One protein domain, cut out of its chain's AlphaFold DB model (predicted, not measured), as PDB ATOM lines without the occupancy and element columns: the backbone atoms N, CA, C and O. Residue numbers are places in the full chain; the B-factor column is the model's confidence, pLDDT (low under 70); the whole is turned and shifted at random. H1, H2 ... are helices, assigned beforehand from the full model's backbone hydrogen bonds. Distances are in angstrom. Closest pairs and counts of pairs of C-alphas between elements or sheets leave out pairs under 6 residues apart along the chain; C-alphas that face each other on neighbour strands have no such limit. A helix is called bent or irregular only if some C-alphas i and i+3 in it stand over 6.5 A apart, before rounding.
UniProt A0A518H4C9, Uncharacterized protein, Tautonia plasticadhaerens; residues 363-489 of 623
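This is residues 363 to 489 of the 623 residues of an uncharacterized protein of Tautonia plasticadhaerens (UniProt A0A518H4C9). Three helices, H3, H4 and H6, cross one another at steep angles and make the core, and H2 and H8, side by side, pack on one side of it, H2 on H3 and H8 on H4. H1 packs on H2 alone; H7 packs on the last residues of H3 at one end of the longest axis, and short H5 lies at the other end, beside the start of H6. The printed part has 127 residues, with eight named helices, H1 to H8 in chain order, and no named strand: the class is all helix. It is compact, with a radius of gyration of the C-alphas of 14.3 A and spans of 45 by 32 by 27 A.

H1, residues 363 to 372, touches residues 376 to 380 of H2, residues 376 to 387, closest at the C-alphas of Lys 370 and Tyr 376, 5.1 A apart, at a steep tilt of 65 degrees. H2 touches H3, residues 395 to 410, with residues 381 to 385 alone; the closest C-alphas, of Val 381 and Leu 402, are 6.0 A apart, and the lines are only just about perpendicular at 70.1 degrees. H3, the hub, touches four helices. It touches H4, residues 414 to 427, closest at the C-alphas of Gly 403 and Ala 417, 6.0 A, opposite ways at a steep tilt of 47 degrees. H5, residues 434 to 437, and H6, residues 441 to 456, touch only at the corner, closest at the C-alphas of Arg 435 and Ala 441, 6.9 A. H6 touches H3, with the C-alphas of Gly 403 and Val 452 closest at 5.4 A, and H4, with those of Ala 418 and Arg 449 closest at 5.1 A. Residues 465 to 469 of H7, residues 461 to 473, touch residues 408 to 410 of H3, closest at the C-alphas of Val 409 and Arg 469, 4.6 A. H8, residues 483 to 488, touches H2 at a shallow tilt of 20 degrees, the same way, with the C-alphas of Ala 385 and Met 487 closest at 4.7 A. It touches residues 420 to 424 of H4, closest at the C-alphas of Trp 424 and Met 487, 5.6 A. Every O i to N i+4 pair is within hydrogen-bond range in H1, H2, H3, H4, H6 and H8; H7 has 7 of 9, and H5 is too short for one.

H1 begins at C-alpha 363, (98.471, 23.131, 183.379). H3 is 20.6 A long, H4 19.9 A and H6 22.5 A. H7, 18.7 A, is irregular: C-alphas 462 and 465 are 8.3 A apart. H8 ends at C-alpha 488, (115.118, 42.105, 178.135).

The C-alphas farthest apart, of Asn 438 and Arg 476, are 45.3 A apart. The printed part has no cut and no long link. Its mean pLDDT is 91.3; residues 460 to 462 are under 70.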
ATOM      1  N   ILE A 363      98.289  24.582 183.231       90.62
ATOM      2  CA  ILE A 363      98.471  23.131 183.379       90.62
ATOM      3  C   ILE A 363      98.648  22.500 181.998       90.62
ATOM      4  O   ILE A 363      99.567  21.703 181.813       90.62
ATOM      5  N   ALA A 364      97.821  22.890 181.029       90.00
ATOM      6  CA  ALA A 364      97.931  22.470 179.641       90.00
ATOM      7  C   ALA A 364      99.255  22.936 179.022       90.00
ATOM      8  O   ALA A 364      99.951  22.143 178.390       90.00
ATOM      9  N   TYR A 365      99.655  24.189 179.267       93.19
ATOM     10  CA  TYR A 365     100.936  24.725 178.802       93.19
ATOM     11  C   TYR A 365     102.137  23.915 179.321       93.19
ATOM     12  O   TYR A 365     102.944  23.409 178.537       93.19
ATOM     13  N   VAL A 366     102.221  23.707 180.640       92.25
ATOM     14  CA  VAL A 366     103.300  22.918 181.254       92.25
ATOM     15  C   VAL A 366     103.223  21.447 180.838       92.25
ATOM     16  O   VAL A 366     104.260  20.816 180.642       92.25
ATOM     17  N   GLY A 367     102.019  20.888 180.690       87.94
ATOM     18  CA  GLY A 367     101.802  19.524 180.205       87.94
ATOM     19  C   GLY A 367     102.358  19.314 178.796       87.94
ATOM     20  O   GLY A 367     103.081  18.344 178.562       87.94
ATOM     21  N   ASN A 368     102.118  20.265 177.893       89.00
ATOM     22  CA  ASN A 368     102.646  20.240 176.531       89.00
ATOM     23  C   ASN A 368     104.178  20.316 176.504       89.00
ATOM     24  O   ASN A 368     104.813  19.556 175.775       89.00
ATOM     25  N   LEU A 369     104.787  21.181 177.323       90.00
ATOM     26  CA  LEU A 369     106.248  21.248 177.453       90.00
ATOM     27  C   LEU A 369     106.828  19.953 178.030       90.00
ATOM     28  O   LEU A 369     107.816  19.446 177.514       90.00
ATOM     29  N   LYS A 370     106.192  19.369 179.052       90.00
ATOM     30  CA  LYS A 370     106.601  18.072 179.619       90.00
ATOM     31  C   LYS A 370     106.564  16.939 178.596       90.00
ATOM     32  O   LYS A 370     107.419  16.062 178.652       90.00
ATOM     33  N   ALA A 371     105.584  16.949 177.695       85.94
ATOM     34  CA  ALA A 371     105.457  15.938 176.652       85.94
ATOM     35  C   ALA A 371     106.530  16.077 175.558       85.94
ATOM     36  O   ALA A 371     106.959  15.070 175.001       85.94
ATOM     37  N   LYS A 372     106.965  17.308 175.255       88.56
ATOM     38  CA  LYS A 372     107.919  17.600 174.172       88.56
ATOM     39  C   LYS A 372     109.381  17.595 174.625       88.56
ATOM     40  O   LYS A 372     110.251  17.183 173.869       88.56
ATOM     41  N   GLU A 373     109.652  18.019 175.859       87.75
ATOM     42  CA  GLU A 373     111.000  18.351 176.317       87.75
ATOM     43  C   GLU A 373     111.466  17.461 177.473       87.75
ATOM     44  O   GLU A 373     110.949  17.508 178.591       87.75
ATOM     45  N   ARG A 374     112.549  16.702 177.253       76.44
ATOM     46  CA  ARG A 374     113.178  15.862 178.295       76.44
ATOM     47  C   ARG A 374     113.638  16.680 179.509       76.44
ATOM     48  O   ARG A 374     113.655  16.180 180.635       76.44
ATOM     49  N   HIS A 375     114.015  17.937 179.279       84.00
ATOM     50  CA  HIS A 375     114.422  18.901 180.300       84.00
ATOM     51  C   HIS A 375     113.392  20.026 180.445       84.00
ATOM     52  O   HIS A 375     113.754  21.199 180.494       84.00
ATOM     53  N   TYR A 376     112.110  19.655 180.544       90.06
ATOM     54  CA  TYR A 376     110.974  20.578 180.469       90.06
ATOM     55  C   TYR A 376     111.078  21.825 181.352       90.06
ATOM     56  O   TYR A 376     110.572  22.865 180.967       90.06
ATOM     57  N   TRP A 377     111.705  21.752 182.533       92.94
ATOM     58  CA  TRP A 377     111.813  22.920 183.415       92.94
ATOM     59  C   TRP A 377     112.733  24.004 182.841       92.94
ATOM     60  O   TRP A 377     112.415  25.183 182.922       92.94
ATOM     61  N   LEU A 378     113.844  23.607 182.213       92.19
ATOM     62  CA  LEU A 378     114.736  24.547 181.533       92.19
ATOM     63  C   LEU A 378     114.061  25.153 180.305       92.19
ATOM     64  O   LEU A 378     114.112  26.365 180.121       92.19
ATOM     65  N   ALA A 379     113.385  24.309 179.522       92.62
ATOM     66  CA  ALA A 379     112.610  24.753 178.371       92.62
ATOM     67  C   ALA A 379     111.488  25.717 178.787       92.62
ATOM     68  O   ALA A 379     111.307  26.744 178.153       92.62
ATOM     69  N   LEU A 380     110.793  25.439 179.895       95.75
ATOM     70  CA  LEU A 380     109.770  26.314 180.470       95.75
ATOM     71  C   LEU A 380     110.336  27.687 180.833       95.75
ATOM     72  O   LEU A 380     109.769  28.699 180.449       95.75
ATOM     73  N   VAL A 381     111.450  27.735 181.567       96.44
ATOM     74  CA  VAL A 381     112.068  29.003 181.986       96.44
ATOM     75  C   VAL A 381     112.528  29.827 180.777       96.44
ATOM     76  O   VAL A 381     112.305  31.036 180.746       96.44
ATOM     77  N   GLN A 382     113.120  29.185 179.765       95.75
ATOM     78  CA  GLN A 382     113.505  29.851 178.515       95.75
ATOM     79  C   GLN A 382     112.295  30.356 177.734       95.75
ATOM     80  O   GLN A 382     112.289  31.508 177.307       95.75
ATOM     81  N   ASP A 383     111.272  29.517 177.565       95.56
ATOM     82  CA  ASP A 383     110.071  29.867 176.813       95.56
ATOM     83  C   ASP A 383     109.335  31.038 177.472       95.56
ATOM     84  O   ASP A 383     108.974  31.984 176.784       95.56
ATOM     85  N   LEU A 384     109.222  31.055 178.805       96.94
ATOM     86  CA  LEU A 384     108.668  32.194 179.545       96.94
ATOM     87  C   LEU A 384     109.490  33.471 179.336       96.94
ATOM     88  O   LEU A 384     108.922  34.526 179.059       96.94
ATOM     89  N   ALA A 385     110.819  33.399 179.442       96.88
ATOM     90  CA  ALA A 385     111.675  34.569 179.252       96.88
ATOM     91  C   ALA A 385     111.558  35.152 177.835       96.88
ATOM     92  O   ALA A 385     111.478  36.368 177.679       96.88
ATOM     93  N   ILE A 386     111.487  34.290 176.818       95.50
ATOM     94  CA  ILE A 386     111.417  34.692 175.410       95.50
ATOM     95  C   ILE A 386     110.010  35.166 175.036       95.50
ATOM     96  O   ILE A 386     109.860  36.260 174.490       95.50
ATOM     97  N   ASN A 387     108.990  34.365 175.344       94.19
ATOM     98  CA  ASN A 387     107.638  34.506 174.802       94.19
ATOM     99  C   ASN A 387     106.647  35.175 175.760       94.19
ATOM    100  O   ASN A 387     105.554  35.535 175.330       94.19
ATOM    101  N   GLY A 388     107.002  35.379 177.030       95.44
ATOM    102  CA  GLY A 388     106.122  36.021 178.003       95.44
ATOM    103  C   GLY A 388     105.102  35.084 178.636       95.44
ATOM    104  O   GLY A 388     105.307  33.874 178.734       95.44
ATOM    105  N   LEU A 389     103.992  35.657 179.105       95.31
ATOM    106  CA  LEU A 389     102.928  34.879 179.736       95.31
ATOM    107  C   LEU A 389     102.145  34.050 178.701       95.31
ATOM    108  O   LEU A 389     101.729  34.596 177.676       95.31
ATOM    109  N   PRO A 390     101.902  32.753 178.966       93.00
ATOM    110  CA  PRO A 390     101.192  31.870 178.039       93.00
ATOM    111  C   PRO A 390      99.660  31.968 178.116       93.00
ATOM    112  O   PRO A 390      98.993  31.594 177.153       93.00
ATOM    113  N   CYS A 391      99.099  32.411 179.245       92.69
ATOM    114  CA  CYS A 391      97.654  32.465 179.490       92.69
ATOM    115  C   CYS A 391      97.299  33.475 180.596       92.69
ATOM    116  O   CYS A 391      98.184  33.985 181.289       92.69
ATOM    117  N   ASP A 392      96.003  33.710 180.809       89.50
ATOM    118  CA  ASP A 392      95.486  34.535 181.908       89.50
ATOM    119  C   ASP A 392      95.878  33.996 183.298       89.50
ATOM    120  O   ASP A 392      96.119  32.797 183.487       89.50
ATOM    121  N   ASP A 393      95.974  34.907 184.271       81.75
ATOM    122  CA  ASP A 393      96.174  34.635 185.705       81.75
ATOM    123  C   ASP A 393      97.371  33.727 186.064       81.75
ATOM    124  O   ASP A 393      97.416  33.108 187.130       81.75
ATOM    125  N   CYS A 394      98.391  33.650 185.204       93.56
ATOM    126  CA  CYS A 394      99.547  32.777 185.434       93.56
ATOM    127  C   CYS A 394     100.821  33.486 185.925       93.56
ATOM    128  O   CYS A 394     101.832  32.813 186.143       93.56
ATOM    129  N   ILE A 395     100.778  34.802 186.176       95.94
ATOM    130  CA  ILE A 395     101.935  35.591 186.645       95.94
ATOM    131  C   ILE A 395     102.544  35.049 187.945       95.94
ATOM    132  O   ILE A 395     103.765  35.023 188.074       95.94
ATOM    133  N   ASP A 396     101.728  34.529 188.868       94.62
ATOM    134  CA  ASP A 396     102.230  33.920 190.107       94.62
ATOM    135  C   ASP A 396     103.136  32.721 189.826       94.62
ATOM    136  O   ASP A 396     104.185  32.552 190.444       94.62
ATOM    137  N   ARG A 397     102.741  31.882 188.865       97.06
ATOM    138  CA  ARG A 397     103.457  30.648 188.533       97.06
ATOM    139  C   ARG A 397     104.667  30.946 187.657       97.06
ATOM    140  O   ARG A 397     105.757  30.474 187.964       97.06
ATOM    141  N   ALA A 398     104.502  31.775 186.629       97.31
ATOM    142  CA  ALA A 398     105.596  32.184 185.755       97.31
ATOM    143  C   ALA A 398     106.672  32.973 186.518       97.31
ATOM    144  O   ALA A 398     107.852  32.632 186.446       97.31
ATOM    145  N   GLY A 399     106.263  33.960 187.323       97.44
ATOM    146  CA  GLY A 399     107.166  34.753 188.154       97.44
ATOM    147  C   GLY A 399     107.926  33.905 189.174       97.44
ATOM    148  O   GLY A 399     109.108  34.146 189.409       97.44
ATOM    149  N   ARG A 400     107.294  32.856 189.721       97.19
ATOM    150  CA  ARG A 400     107.959  31.900 190.617       97.19
ATOM    151  C   ARG A 400     109.061  31.117 189.909       97.19
ATOM    152  O   ARG A 400     110.153  30.993 190.454       97.19
ATOM    153  N   GLU A 401     108.797  30.591 188.711       97.00
ATOM    154  CA  GLU A 401     109.787  29.794 187.971       97.00
ATOM    155  C   GLU A 401     110.961  30.645 187.462       97.00
ATOM    156  O   GLU A 401     112.114  30.232 187.601       97.00
ATOM    157  N   LEU A 402     110.690  31.858 186.961       97.94
ATOM    158  CA  LEU A 402     111.730  32.818 186.570       97.94
ATOM    159  C   LEU A 402     112.565  33.256 187.779       97.94
ATOM    160  O   LEU A 402     113.791  33.151 187.756       97.94
ATOM    161  N   GLY A 403     111.910  33.662 188.874       97.31
ATOM    162  CA  GLY A 403     112.584  34.052 190.114       97.31
ATOM    163  C   GLY A 403     113.456  32.932 190.680       97.31
ATOM    164  O   GLY A 403     114.567  33.177 191.150       97.31
ATOM    165  N   ARG A 404     113.004  31.678 190.569       95.62
ATOM    166  CA  ARG A 404     113.751  30.509 191.049       95.62
ATOM    167  C   ARG A 404     115.033  30.302 190.263       95.62
ATOM    168  O   ARG A 404     116.054  29.971 190.859       95.62
ATOM    169  N   PHE A 405     115.001  30.502 188.949       95.81
ATOM    170  CA  PHE A 405     116.203  30.415 188.129       95.81
ATOM    171  C   PHE A 405     117.171  31.573 188.424       95.81
ATOM    172  O   PHE A 405     118.352  31.322 188.670       95.81
ATOM    173  N   LEU A 406     116.675  32.814 188.488       96.56
ATOM    174  CA  LEU A 406     117.494  33.997 188.787       96.56
ATOM    175  C   LEU A 406     118.230  33.852 190.125       96.56
ATOM    176  O   LEU A 406     119.453  33.965 190.170       96.56
ATOM    177  N   ILE A 407     117.512  33.524 191.200       95.31
ATOM    178  CA  ILE A 407     118.093  33.452 192.546       95.31
ATOM    179  C   ILE A 407     118.964  32.202 192.705       95.31
ATOM    180  O   ILE A 407     120.145  32.284 193.044       95.31
ATOM    181  N   HIS A 408     118.409  31.015 192.449       92.81
ATOM    182  CA  HIS A 408     119.071  29.768 192.853       92.81
ATOM    183  C   HIS A 408     120.073  29.244 191.823       92.81
ATOM    184  O   HIS A 408     120.993  28.509 192.187       92.81
ATOM    185  N   VAL A 409     119.919  29.607 190.543       93.31
ATOM    186  CA  VAL A 409     120.812  29.158 189.463       93.31
ATOM    187  C   VAL A 409     121.809  30.244 189.072       93.31
ATOM    188  O   VAL A 409     123.001  29.948 189.002       93.31
ATOM    189  N   GLN A 410     121.358  31.481 188.851       93.25
ATOM    190  CA  GLN A 410     122.237  32.589 188.447       93.25
ATOM    191  C   GLN A 410     122.773  33.418 189.625       93.25
ATOM    192  O   GLN A 410     123.791  34.082 189.471       93.25
ATOM    193  N   GLY A 411     122.189  33.296 190.820       92.19
ATOM    194  CA  GLY A 411     122.715  33.921 192.033       92.19
ATOM    195  C   GLY A 411     122.358  35.393 192.215       92.19
ATOM    196  O   GLY A 411     123.102  36.072 192.912       92.19
ATOM    197  N   PHE A 412     121.275  35.870 191.598       95.25
ATOM    198  CA  PHE A 412     120.773  37.234 191.787       95.25
ATOM    199  C   PHE A 412     120.224  37.454 193.198       95.25
ATOM    200  O   PHE A 412     119.618  36.551 193.784       95.25
ATOM    201  N   GLU A 413     120.359  38.683 193.695       96.69
ATOM    202  CA  GLU A 413     119.704  39.097 194.932       96.69
ATOM    203  C   GLU A 413     118.176  39.188 194.741       96.69
ATOM    204  O   GLU A 413     117.705  39.536 193.651       96.69
ATOM    205  N   PRO A 414     117.356  38.921 195.778       96.75
ATOM    206  CA  PRO A 414     115.897  38.882 195.638       96.75
ATOM    207  C   PRO A 414     115.286  40.177 195.094       96.75
ATOM    208  O   PRO A 414     114.320  40.136 194.333       96.75
ATOM    209  N   VAL A 415     115.857  41.329 195.459       96.69
ATOM    210  CA  VAL A 415     115.396  42.645 194.993       96.69
ATOM    211  C   VAL A 415     115.668  42.825 193.500       96.69
ATOM    212  O   VAL A 415     114.777  43.250 192.767       96.69
ATOM    213  N   GLU A 416     116.861  42.449 193.037       96.88
ATOM    214  CA  GLU A 416     117.249  42.523 191.623       96.88
ATOM    215  C   GLU A 416     116.419  41.556 190.775       96.88
ATOM    216  O   GLU A 416     115.890  41.928 189.727       96.88
ATOM    217  N   ALA A 417     116.234  40.325 191.261       97.31
ATOM    218  CA  ALA A 417     115.402  39.331 190.599       97.31
ATOM    219  C   ALA A 417     113.934  39.783 190.510       97.31
ATOM    220  O   ALA A 417     113.291  39.585 189.479       97.31
ATOM    221  N   ALA A 418     113.399  40.418 191.558       97.75
ATOM    222  CA  ALA A 418     112.036  40.947 191.555       97.75
ATOM    223  C   ALA A 418     111.860  42.065 190.524       97.75
ATOM    224  O   ALA A 418     110.857  42.083 189.815       97.75
ATOM    225  N   GLU A 419     112.839  42.963 190.414       97.38
ATOM    226  CA  GLU A 419     112.831  44.043 189.427       97.38
ATOM    227  C   GLU A 419     112.901  43.499 187.991       97.38
ATOM    228  O   GLU A 419     112.125  43.916 187.132       97.38
ATOM    229  N   LEU A 420     113.756  42.502 187.733       97.62
ATOM    230  CA  LEU A 420     113.839  41.838 186.427       97.62
ATOM    231  C   LEU A 420     112.524  41.146 186.046       97.62
ATOM    232  O   LEU A 420     112.035  41.324 184.930       97.62
ATOM    233  N   VAL A 421     111.927  40.379 186.964       98.00
ATOM    234  CA  VAL A 421     110.642  39.699 186.722       98.00
ATOM    235  C   VAL A 421     109.517  40.709 186.512       98.00
ATOM    236  O   VAL A 421     108.639  40.473 185.686       98.00
ATOM    237  N   TYR A 422     109.543  41.845 187.209       98.00
ATOM    238  CA  TYR A 422     108.552  42.898 187.022       98.00
ATOM    239  C   TYR A 422     108.657  43.541 185.632       98.00
ATOM    240  O   TYR A 422     107.658  43.576 184.916       98.00
ATOM    241  N   ARG A 423     109.859  43.942 185.198       97.00
ATOM    242  CA  ARG A 423     110.076  44.496 183.846       97.00
ATOM    243  C   ARG A 423     109.701  43.509 182.748       97.00
ATOM    244  O   ARG A 423     109.102  43.887 181.745       97.00
ATOM    245  N   TRP A 424     110.015  42.229 182.948       97.31
ATOM    246  CA  TRP A 424     109.562  41.167 182.055       97.31
ATOM    247  C   TRP A 424     108.036  41.068 182.010       97.31
ATOM    248  O   TRP A 424     107.473  40.939 180.928       97.31
ATOM    249  N   ALA A 425     107.354  41.163 183.153       96.44
ATOM    250  CA  ALA A 425     105.898  41.133 183.199       96.44
ATOM    251  C   ALA A 425     105.283  42.347 182.485       96.44
ATOM    252  O   ALA A 425     104.285  42.185 181.793       96.44
ATOM    253  N   GLU A 426     105.882  43.536 182.596       95.56
ATOM    254  CA  GLU A 426     105.458  44.724 181.842       95.56
ATOM    255  C   GLU A 426     105.637  44.533 180.332       95.56
ATOM    256  O   GLU A 426     104.684  44.701 179.569       95.56
ATOM    257  N   ALA A 427     106.830  44.118 179.901       94.38
ATOM    258  CA  ALA A 427     107.173  43.990 178.488       94.38
ATOM    259  C   ALA A 427     106.502  42.789 177.799       94.38
ATOM    260  O   ALA A 427     106.173  42.849 176.615       94.38
ATOM    261  N   LYS A 428     106.303  41.686 178.529       95.06
ATOM    262  CA  LYS A 428     105.870  40.386 177.993       95.06
ATOM    263  C   LYS A 428     104.624  39.834 178.693       95.06
ATOM    264  O   LYS A 428     104.440  38.621 178.809       95.06
ATOM    265  N   SER A 429     103.726  40.720 179.131       92.62
ATOM    266  CA  SER A 429     102.417  40.314 179.670       92.62
ATOM    267  C   SER A 429     101.523  39.639 178.631       92.62
ATOM    268  O   SER A 429     100.600  38.924 179.012       92.62
ATOM    269  N   ASN A 430     101.741  39.914 177.339       91.06
ATOM    270  CA  ASN A 430     100.881  39.502 176.222       91.06
ATOM    271  C   ASN A 430      99.398  39.885 176.410       91.06
ATOM    272  O   ASN A 430      98.505  39.270 175.831       91.06
ATOM    273  N   GLY A 431      99.128  40.900 177.238       90.31
ATOM    274  CA  GLY A 431      97.774  41.311 177.601       90.31
ATOM    275  C   GLY A 431      97.061  40.407 178.616       90.31
ATOM    276  O   GLY A 431      95.877  40.613 178.853       90.31
ATOM    277  N   TYR A 432      97.756  39.451 179.238       93.38
ATOM    278  CA  TYR A 432      97.187  38.513 180.219       93.38
ATOM    279  C   TYR A 432      97.229  39.017 181.673       93.38
ATOM    280  O   TYR A 432      96.750  38.349 182.589       93.38
ATOM    281  N   ILE A 433      97.804  40.203 181.923       93.25
ATOM    282  CA  ILE A 433      97.753  40.863 183.237       93.25
ATOM    283  C   ILE A 433      96.788  42.045 183.157       93.25
ATOM    284  O   ILE A 433      97.183  43.184 182.903       93.25
ATOM    285  N   THR A 434      95.518  41.781 183.447       90.56
ATOM    286  CA  THR A 434      94.446  42.795 183.462       90.56
ATOM    287  C   THR A 434      94.763  43.981 184.379       90.56
ATOM    288  O   THR A 434      94.429  45.124 184.077       90.56
ATOM    289  N   ARG A 435      95.471  43.755 185.493       92.50
ATOM    290  CA  ARG A 435      95.907  44.833 186.397       92.50
ATOM    291  C   ARG A 435      96.878  45.822 185.745       92.50
ATOM    292  O   ARG A 435      96.738  47.013 186.003       92.50
ATOM    293  N   LEU A 436      97.796  45.371 184.884       92.94
ATOM    294  CA  LEU A 436      98.681  46.278 184.141       92.94
ATOM    295  C   LEU A 436      97.883  47.121 183.144       92.94
ATOM    296  O   LEU A 436      98.077  48.330 183.077       92.94
ATOM    297  N   GLN A 437      96.930  46.506 182.441       90.56
ATOM    298  CA  GLN A 437      96.042  47.209 181.506       90.56
ATOM    299  C   GLN A 437      95.195  48.283 182.202       90.56
ATOM    300  O   GLN A 437      94.949  49.342 181.638       90.56
ATOM    301  N   ASN A 438      94.805  48.037 183.452       91.75
ATOM    302  CA  ASN A 438      94.030  48.968 184.273       91.75
ATOM    303  C   ASN A 438      94.893  50.021 185.000       91.75
ATOM    304  O   ASN A 438      94.423  50.631 185.960       91.75
ATOM    305  N   GLY A 439      96.166  50.196 184.621       93.88
ATOM    306  CA  GLY A 439      97.071  51.173 185.237       93.88
ATOM    307  C   GLY A 439      97.514  50.828 186.666       93.88
ATOM    308  O   GLY A 439      98.120  51.654 187.344       93.88
ATOM    309  N   LYS A 440      97.255  49.605 187.149       95.38
ATOM    310  CA  LYS A 440      97.620  49.144 188.502       95.38
ATOM    311  C   LYS A 440      99.012  48.510 188.531       95.38
ATOM    312  O   LYS A 440      99.203  47.410 189.047       95.38
ATOM    313  N   ALA A 441      99.990  49.212 187.964       95.75
ATOM    314  CA  ALA A 441     101.371  48.750 187.840       95.75
ATOM    315  C   ALA A 441     102.013  48.438 189.208       95.75
ATOM    316  O   ALA A 441     102.587  47.366 189.407       95.75
ATOM    317  N   SER A 442     101.782  49.306 190.200       96.31
ATOM    318  CA  SER A 442     102.279  49.131 191.573       96.31
ATOM    319  C   SER A 442     101.767  47.846 192.248       96.31
ATOM    320  O   SER A 442     102.534  47.154 192.919       96.31
ATOM    321  N   ASP A 443     100.508  47.453 192.012       95.19
ATOM    322  CA  ASP A 443      99.944  46.211 192.565       95.19
ATOM    323  C   ASP A 443     100.650  44.971 192.006       95.19
ATOM    324  O   ASP A 443     100.877  43.987 192.720       95.19
ATOM    325  N   VAL A 444     100.986  45.009 190.714       96.19
ATOM    326  CA  VAL A 444     101.693  43.929 190.020       96.19
ATOM    327  C   VAL A 444     103.142  43.868 190.492       96.19
ATOM    328  O   VAL A 444     103.613  42.787 190.839       96.19
ATOM    329  N   GLN A 445     103.812  45.015 190.635       97.50
ATOM    330  CA  GLN A 445     105.153  45.097 191.218       97.50
ATOM    331  C   GLN A 445     105.187  44.532 192.646       97.50
ATOM    332  O   GLN A 445     106.052  43.722 192.987       97.50
ATOM    333  N   GLY A 446     104.207  44.900 193.478       96.00
ATOM    334  CA  GLY A 446     104.065  44.387 194.840       96.00
ATOM    335  C   GLY A 446     103.822  42.876 194.884       96.00
ATOM    336  O   GLY A 446     104.379  42.185 195.739       96.00
ATOM    337  N   GLN A 447     103.028  42.337 193.952       97.19
ATOM    338  CA  GLN A 447     102.822  40.893 193.819       97.19
ATOM    339  C   GLN A 447     104.106  40.170 193.402       97.19
ATOM    340  O   GLN A 447     104.489  39.210 194.069       97.19
ATOM    341  N   VAL A 448     104.799  40.649 192.363       97.94
ATOM    342  CA  VAL A 448     106.075  40.080 191.893       97.94
ATOM    343  C   VAL A 448     107.110  40.063 193.012       97.94
ATOM    344  O   VAL A 448     107.722  39.026 193.264       97.94
ATOM    345  N   ARG A 449     107.241  41.161 193.764       97.69
ATOM    346  CA  ARG A 449     108.150  41.232 194.913       97.69
ATOM    347  C   ARG A 449     107.829  40.172 195.969       97.69
ATOM    348  O   ARG A 449     108.742  39.519 196.465       97.69
ATOM    349  N   ARG A 450     106.549  39.953 196.296       97.44
ATOM    350  CA  ARG A 450     106.138  38.889 197.235       97.44
ATOM    351  C   ARG A 450     106.470  37.493 196.707       97.44
ATOM    352  O   ARG A 450     106.972  36.680 197.478       97.44
ATOM    353  N   ILE A 451     106.228  37.229 195.422       97.50
ATOM    354  CA  ILE A 451     106.548  35.942 194.784       97.50
ATOM    355  C   ILE A 451     108.053  35.670 194.866       97.50
ATOM    356  O   ILE A 451     108.465  34.620 195.350       97.50
ATOM    357  N   VAL A 452     108.879  36.620 194.426       97.19
ATOM    358  CA  VAL A 452     110.334  36.438 194.361       97.19
ATOM    359  C   VAL A 452     110.957  36.363 195.758       97.19
ATOM    360  O   VAL A 452     111.799  35.502 196.000       97.19
ATOM    361  N   ASN A 453     110.484  37.162 196.719       95.44
ATOM    362  CA  ASN A 453     110.912  37.039 198.116       95.44
ATOM    363  C   ASN A 453     110.529  35.686 198.721       95.44
ATOM    364  O   ASN A 453     111.286  35.125 199.510       95.44
ATOM    365  N   HIS A 454     109.366  35.137 198.365       94.25
ATOM    366  CA  HIS A 454     109.006  33.788 198.787       94.25
ATOM    367  C   HIS A 454     109.981  32.756 198.206       94.25
ATOM    368  O   HIS A 454     110.500  31.932 198.952       94.25
ATOM    369  N   VAL A 455     110.311  32.866 196.914       94.62
ATOM    370  CA  VAL A 455     111.286  31.997 196.237       94.62
ATOM    371  C   VAL A 455     112.683  32.080 196.848       94.62
ATOM    372  O   VAL A 455     113.353  31.055 196.953       94.62
ATOM    373  N   ALA A 456     113.127  33.261 197.282       91.94
ATOM    374  CA  ALA A 456     114.414  33.433 197.957       91.94
ATOM    375  C   ALA A 456     114.539  32.577 199.227       91.94
ATOM    376  O   ALA A 456     115.627  32.119 199.565       91.94
ATOM    377  N   ASN A 457     113.412  32.339 199.900       89.69
ATOM    378  CA  ASN A 457     113.327  31.533 201.112       89.69
ATOM    379  C   ASN A 457     113.017  30.048 200.832       89.69
ATOM    380  O   ASN A 457     112.948  29.256 201.772       89.69
ATOM    381  N   GLU A 458     112.807  29.652 199.572       87.19
ATOM    382  CA  GLU A 458     112.605  28.246 199.206       87.19
ATOM    383  C   GLU A 458     113.930  27.475 199.260       87.19
ATOM    384  O   GLU A 458     114.953  27.919 198.737       87.19
ATOM    385  N   GLU A 459     113.908  26.278 199.849       75.00
ATOM    386  CA  GLU A 459     115.058  25.377 199.806       75.00
ATOM    387  C   GLU A 459     115.289  24.827 198.388       75.00
ATOM    388  O   GLU A 459     114.363  24.421 197.682       75.00
ATOM    389  N   ASP A 460     116.557  24.738 197.985       67.75
ATOM    390  CA  ASP A 460     116.957  24.123 196.720       67.75
ATOM    391  C   ASP A 460     116.586  22.624 196.683       67.75
ATOM    392  O   ASP A 460     117.082  21.838 197.493       67.75
ATOM    393  N   PHE A 461     115.767  22.219 195.700       65.75
ATOM    394  CA  PHE A 461     115.279  20.858 195.404       65.75
ATOM    395  C   PHE A 461     116.348  19.748 195.504       65.75
ATOM    396  O   PHE A 461     116.870  19.246 194.499       65.75
ATOM    397  N   GLY A 462     116.684  19.319 196.723       58.78
ATOM    398  CA  GLY A 462     117.711  18.307 196.976       58.78
ATOM    399  C   GLY A 462     119.089  18.676 196.404       58.78
ATOM    400  O   GLY A 462     119.801  17.798 195.887       58.78
ATOM    401  N   GLY A 463     119.443  19.967 196.421       71.75
ATOM    402  CA  GLY A 463     120.724  20.479 195.922       71.75
ATOM    403  C   GLY A 463     120.856  20.481 194.392       71.75
ATOM    404  O   GLY A 463     121.970  20.404 193.864       71.75
ATOM    405  N   ARG A 464     119.750  20.395 193.638       79.50
ATOM    406  CA  ARG A 464     119.789  20.289 192.169       79.50
ATOM    407  C   ARG A 464     120.127  21.630 191.517       79.50
ATOM    408  O   ARG A 464     120.946  21.615 190.598       79.50
ATOM    409  N   LEU A 465     119.570  22.738 191.992       86.12
ATOM    410  CA  LEU A 465     119.832  24.077 191.466       86.12
ATOM    411  C   LEU A 465     121.245  24.539 191.832       86.12
ATOM    412  O   LEU A 465     121.968  25.005 190.960       86.12
ATOM    413  N   ALA A 466     121.725  24.244 193.041       80.12
ATOM    414  CA  ALA A 466     123.103  24.481 193.462       80.12
ATOM    415  C   ALA A 466     124.108  23.704 192.600       80.12
ATOM    416  O   ALA A 466     125.158  24.227 192.227       80.12
ATOM    417  N   ARG A 467     123.786  22.459 192.212       84.25
ATOM    418  CA  ARG A 467     124.599  21.705 191.240       84.25
ATOM    419  C   ARG A 467     124.596  22.359 189.859       84.25
ATOM    420  O   ARG A 467     125.627  22.322 189.191       84.25
ATOM    421  N   MET A 468     123.468  22.911 189.416       87.62
ATOM    422  CA  MET A 468     123.388  23.634 188.143       87.62
ATOM    423  C   MET A 468     124.209  24.923 188.189       87.62
ATOM    424  O   MET A 468     125.076  25.092 187.338       87.62
ATOM    425  N   ARG A 469     124.036  25.743 189.232       87.25
ATOM    426  CA  ARG A 469     124.848  26.934 189.507       87.25
ATOM    427  C   ARG A 469     126.335  26.600 189.496       87.25
ATOM    428  O   ARG A 469     127.083  27.166 188.715       87.25
ATOM    429  N   SER A 470     126.754  25.585 190.255       86.38
ATOM    430  CA  SER A 470     128.151  25.134 190.285       86.38
ATOM    431  C   SER A 470     128.679  24.728 188.903       86.38
ATOM    432  O   SER A 470     129.824  25.034 188.572       86.38
ATOM    433  N   LYS A 471     127.869  24.063 188.067       85.31
ATOM    434  CA  LYS A 471     128.259  23.718 186.689       85.31
ATOM    435  C   LYS A 471     128.379  24.946 185.788       85.31
ATOM    436  O   LYS A 471     129.302  24.974 184.983       85.31
ATOM    437  N   ILE A 472     127.487  25.925 185.929       83.38
ATOM    438  CA  ILE A 472     127.536  27.192 185.188       83.38
ATOM    439  C   ILE A 472     128.787  27.978 185.598       83.38
ATOM    440  O   ILE A 472     129.613  28.281 184.746       83.38
ATOM    441  N   THR A 473     129.004  28.192 186.899       83.88
ATOM    442  CA  THR A 473     130.172  28.925 187.422       83.88
ATOM    443  C   THR A 473     131.500  28.241 187.087       83.88
ATOM    444  O   THR A 473     132.510  28.908 186.918       83.88
ATOM    445  N   SER A 474     131.523  26.908 186.971       85.19
ATOM    446  CA  SER A 474     132.729  26.156 186.585       85.19
ATOM    447  C   SER A 474     132.926  26.000 185.073       85.19
ATOM    448  O   SER A 474     133.815  25.251 184.671       85.19
ATOM    449  N   GLY A 475     132.088  26.623 184.235       84.62
ATOM    450  CA  GLY A 475     132.166  26.506 182.771       84.62
ATOM    451  C   GLY A 475     131.837  25.109 182.227       84.62
ATOM    452  O   GLY A 475     132.051  24.816 181.058       84.62
ATOM    453  N   ARG A 476     131.299  24.208 183.060       78.50
ATOM    454  CA  ARG A 476     130.951  22.821 182.685       78.50
ATOM    455  C   ARG A 476     129.554  22.692 182.090       78.50
ATOM    456  O   ARG A 476     129.084  21.578 181.845       78.50
ATOM    457  N   TYR A 477     128.854  23.807 181.934       79.25
ATOM    458  CA  TYR A 477     127.534  23.864 181.335       79.25
ATOM    459  C   TYR A 477     127.676  24.377 179.903       79.25
ATOM    460  O   TYR A 477     127.981  25.543 179.708       79.25
ATOM    461  N   ARG A 478     127.496  23.489 178.913       74.38
ATOM    462  CA  ARG A 478     127.828  23.764 177.503       74.38
ATOM    463  C   ARG A 478     127.093  24.982 176.930       74.38
ATOM    464  O   ARG A 478     127.697  25.739 176.192       74.38
ATOM    465  N   ASN A 479     125.825  25.167 177.307       80.50
ATOM    466  CA  ASN A 479     124.962  26.245 176.816       80.50
ATOM    467  C   ASN A 479     124.310  26.964 178.013       80.50
ATOM    468  O   ASN A 479     123.181  26.617 178.375       80.50
ATOM    469  N   PRO A 480     125.018  27.868 178.715       85.69
ATOM    470  CA  PRO A 480     124.442  28.590 179.845       85.69
ATOM    471  C   PRO A 480     123.292  29.477 179.367       85.69
ATOM    472  O   PRO A 480     123.368  30.117 178.324       85.69
ATOM    473  N   ILE A 481     122.201  29.475 180.129       90.31
ATOM    474  CA  ILE A 481     121.027  30.297 179.845       90.31
ATOM    475  C   ILE A 481     121.258  31.640 180.521       90.31
ATOM    476  O   ILE A 481     121.377  31.682 181.748       90.31
ATOM    477  N   ASP A 482     121.316  32.711 179.735       92.81
ATOM    478  CA  ASP A 482     121.348  34.077 180.250       92.81
ATOM    479  C   ASP A 482     119.921  34.634 180.328       92.81
ATOM    480  O   ASP A 482     119.393  35.204 179.372       92.81
ATOM    481  N   LEU A 483     119.254  34.380 181.456       94.50
ATOM    482  CA  LEU A 483     117.850  34.744 181.618       94.50
ATOM    483  C   LEU A 483     117.586  36.263 181.542       94.50
ATOM    484  O   LEU A 483     116.662  36.630 180.816       94.50
ATOM    485  N   PRO A 484     118.372  37.149 182.194       95.75
ATOM    486  CA  PRO A 484     118.242  38.598 182.034       95.75
ATOM    487  C   PRO A 484     118.261  39.060 180.573       95.75
ATOM    488  O   PRO A 484     117.400  39.846 180.176       95.75
ATOM    489  N   ALA A 485     119.185  38.534 179.759       93.94
ATOM    490  CA  ALA A 485     119.268  38.881 178.342       93.94
ATOM    491  C   ALA A 485     118.005  38.458 177.572       93.94
ATOM    492  O   ALA A 485     117.450  39.247 176.807       93.94
ATOM    493  N   LEU A 486     117.502  37.242 177.814       95.00
ATOM    494  CA  LEU A 486     116.273  36.746 177.180       95.00
ATOM    495  C   LEU A 486     115.029  37.542 177.602       95.00
ATOM    496  O   LEU A 486     114.161  37.818 176.775       95.00
ATOM    497  N   MET A 487     114.950  37.929 178.877       94.94
ATOM    498  CA  MET A 487     113.838  38.703 179.431       94.94
ATOM    499  C   MET A 487     113.808  40.142 178.900       94.94
ATOM    500  O   MET A 487     112.721  40.683 178.700       94.94
ATOM    501  N   GLY A 488     114.979  40.747 178.669       86.81
ATOM    502  CA  GLY A 488     115.118  42.105 178.135       86.81
ATOM    503  C   GLY A 488     115.020  42.208 176.609       86.81
ATOM    504  O   GLY A 488     114.781  43.296 176.090       86.81
ATOM    505  N   ALA A 489     115.183  41.100 175.881       83.94
ATOM    506  CA  ALA A 489     115.071  41.097 174.427       83.94
ATOM    507  C   ALA A 489     113.624  41.397 173.977       83.94
ATOM    508  O   ALA A 489     112.681  40.814 174.535       83.94
TER     509      ALA A 489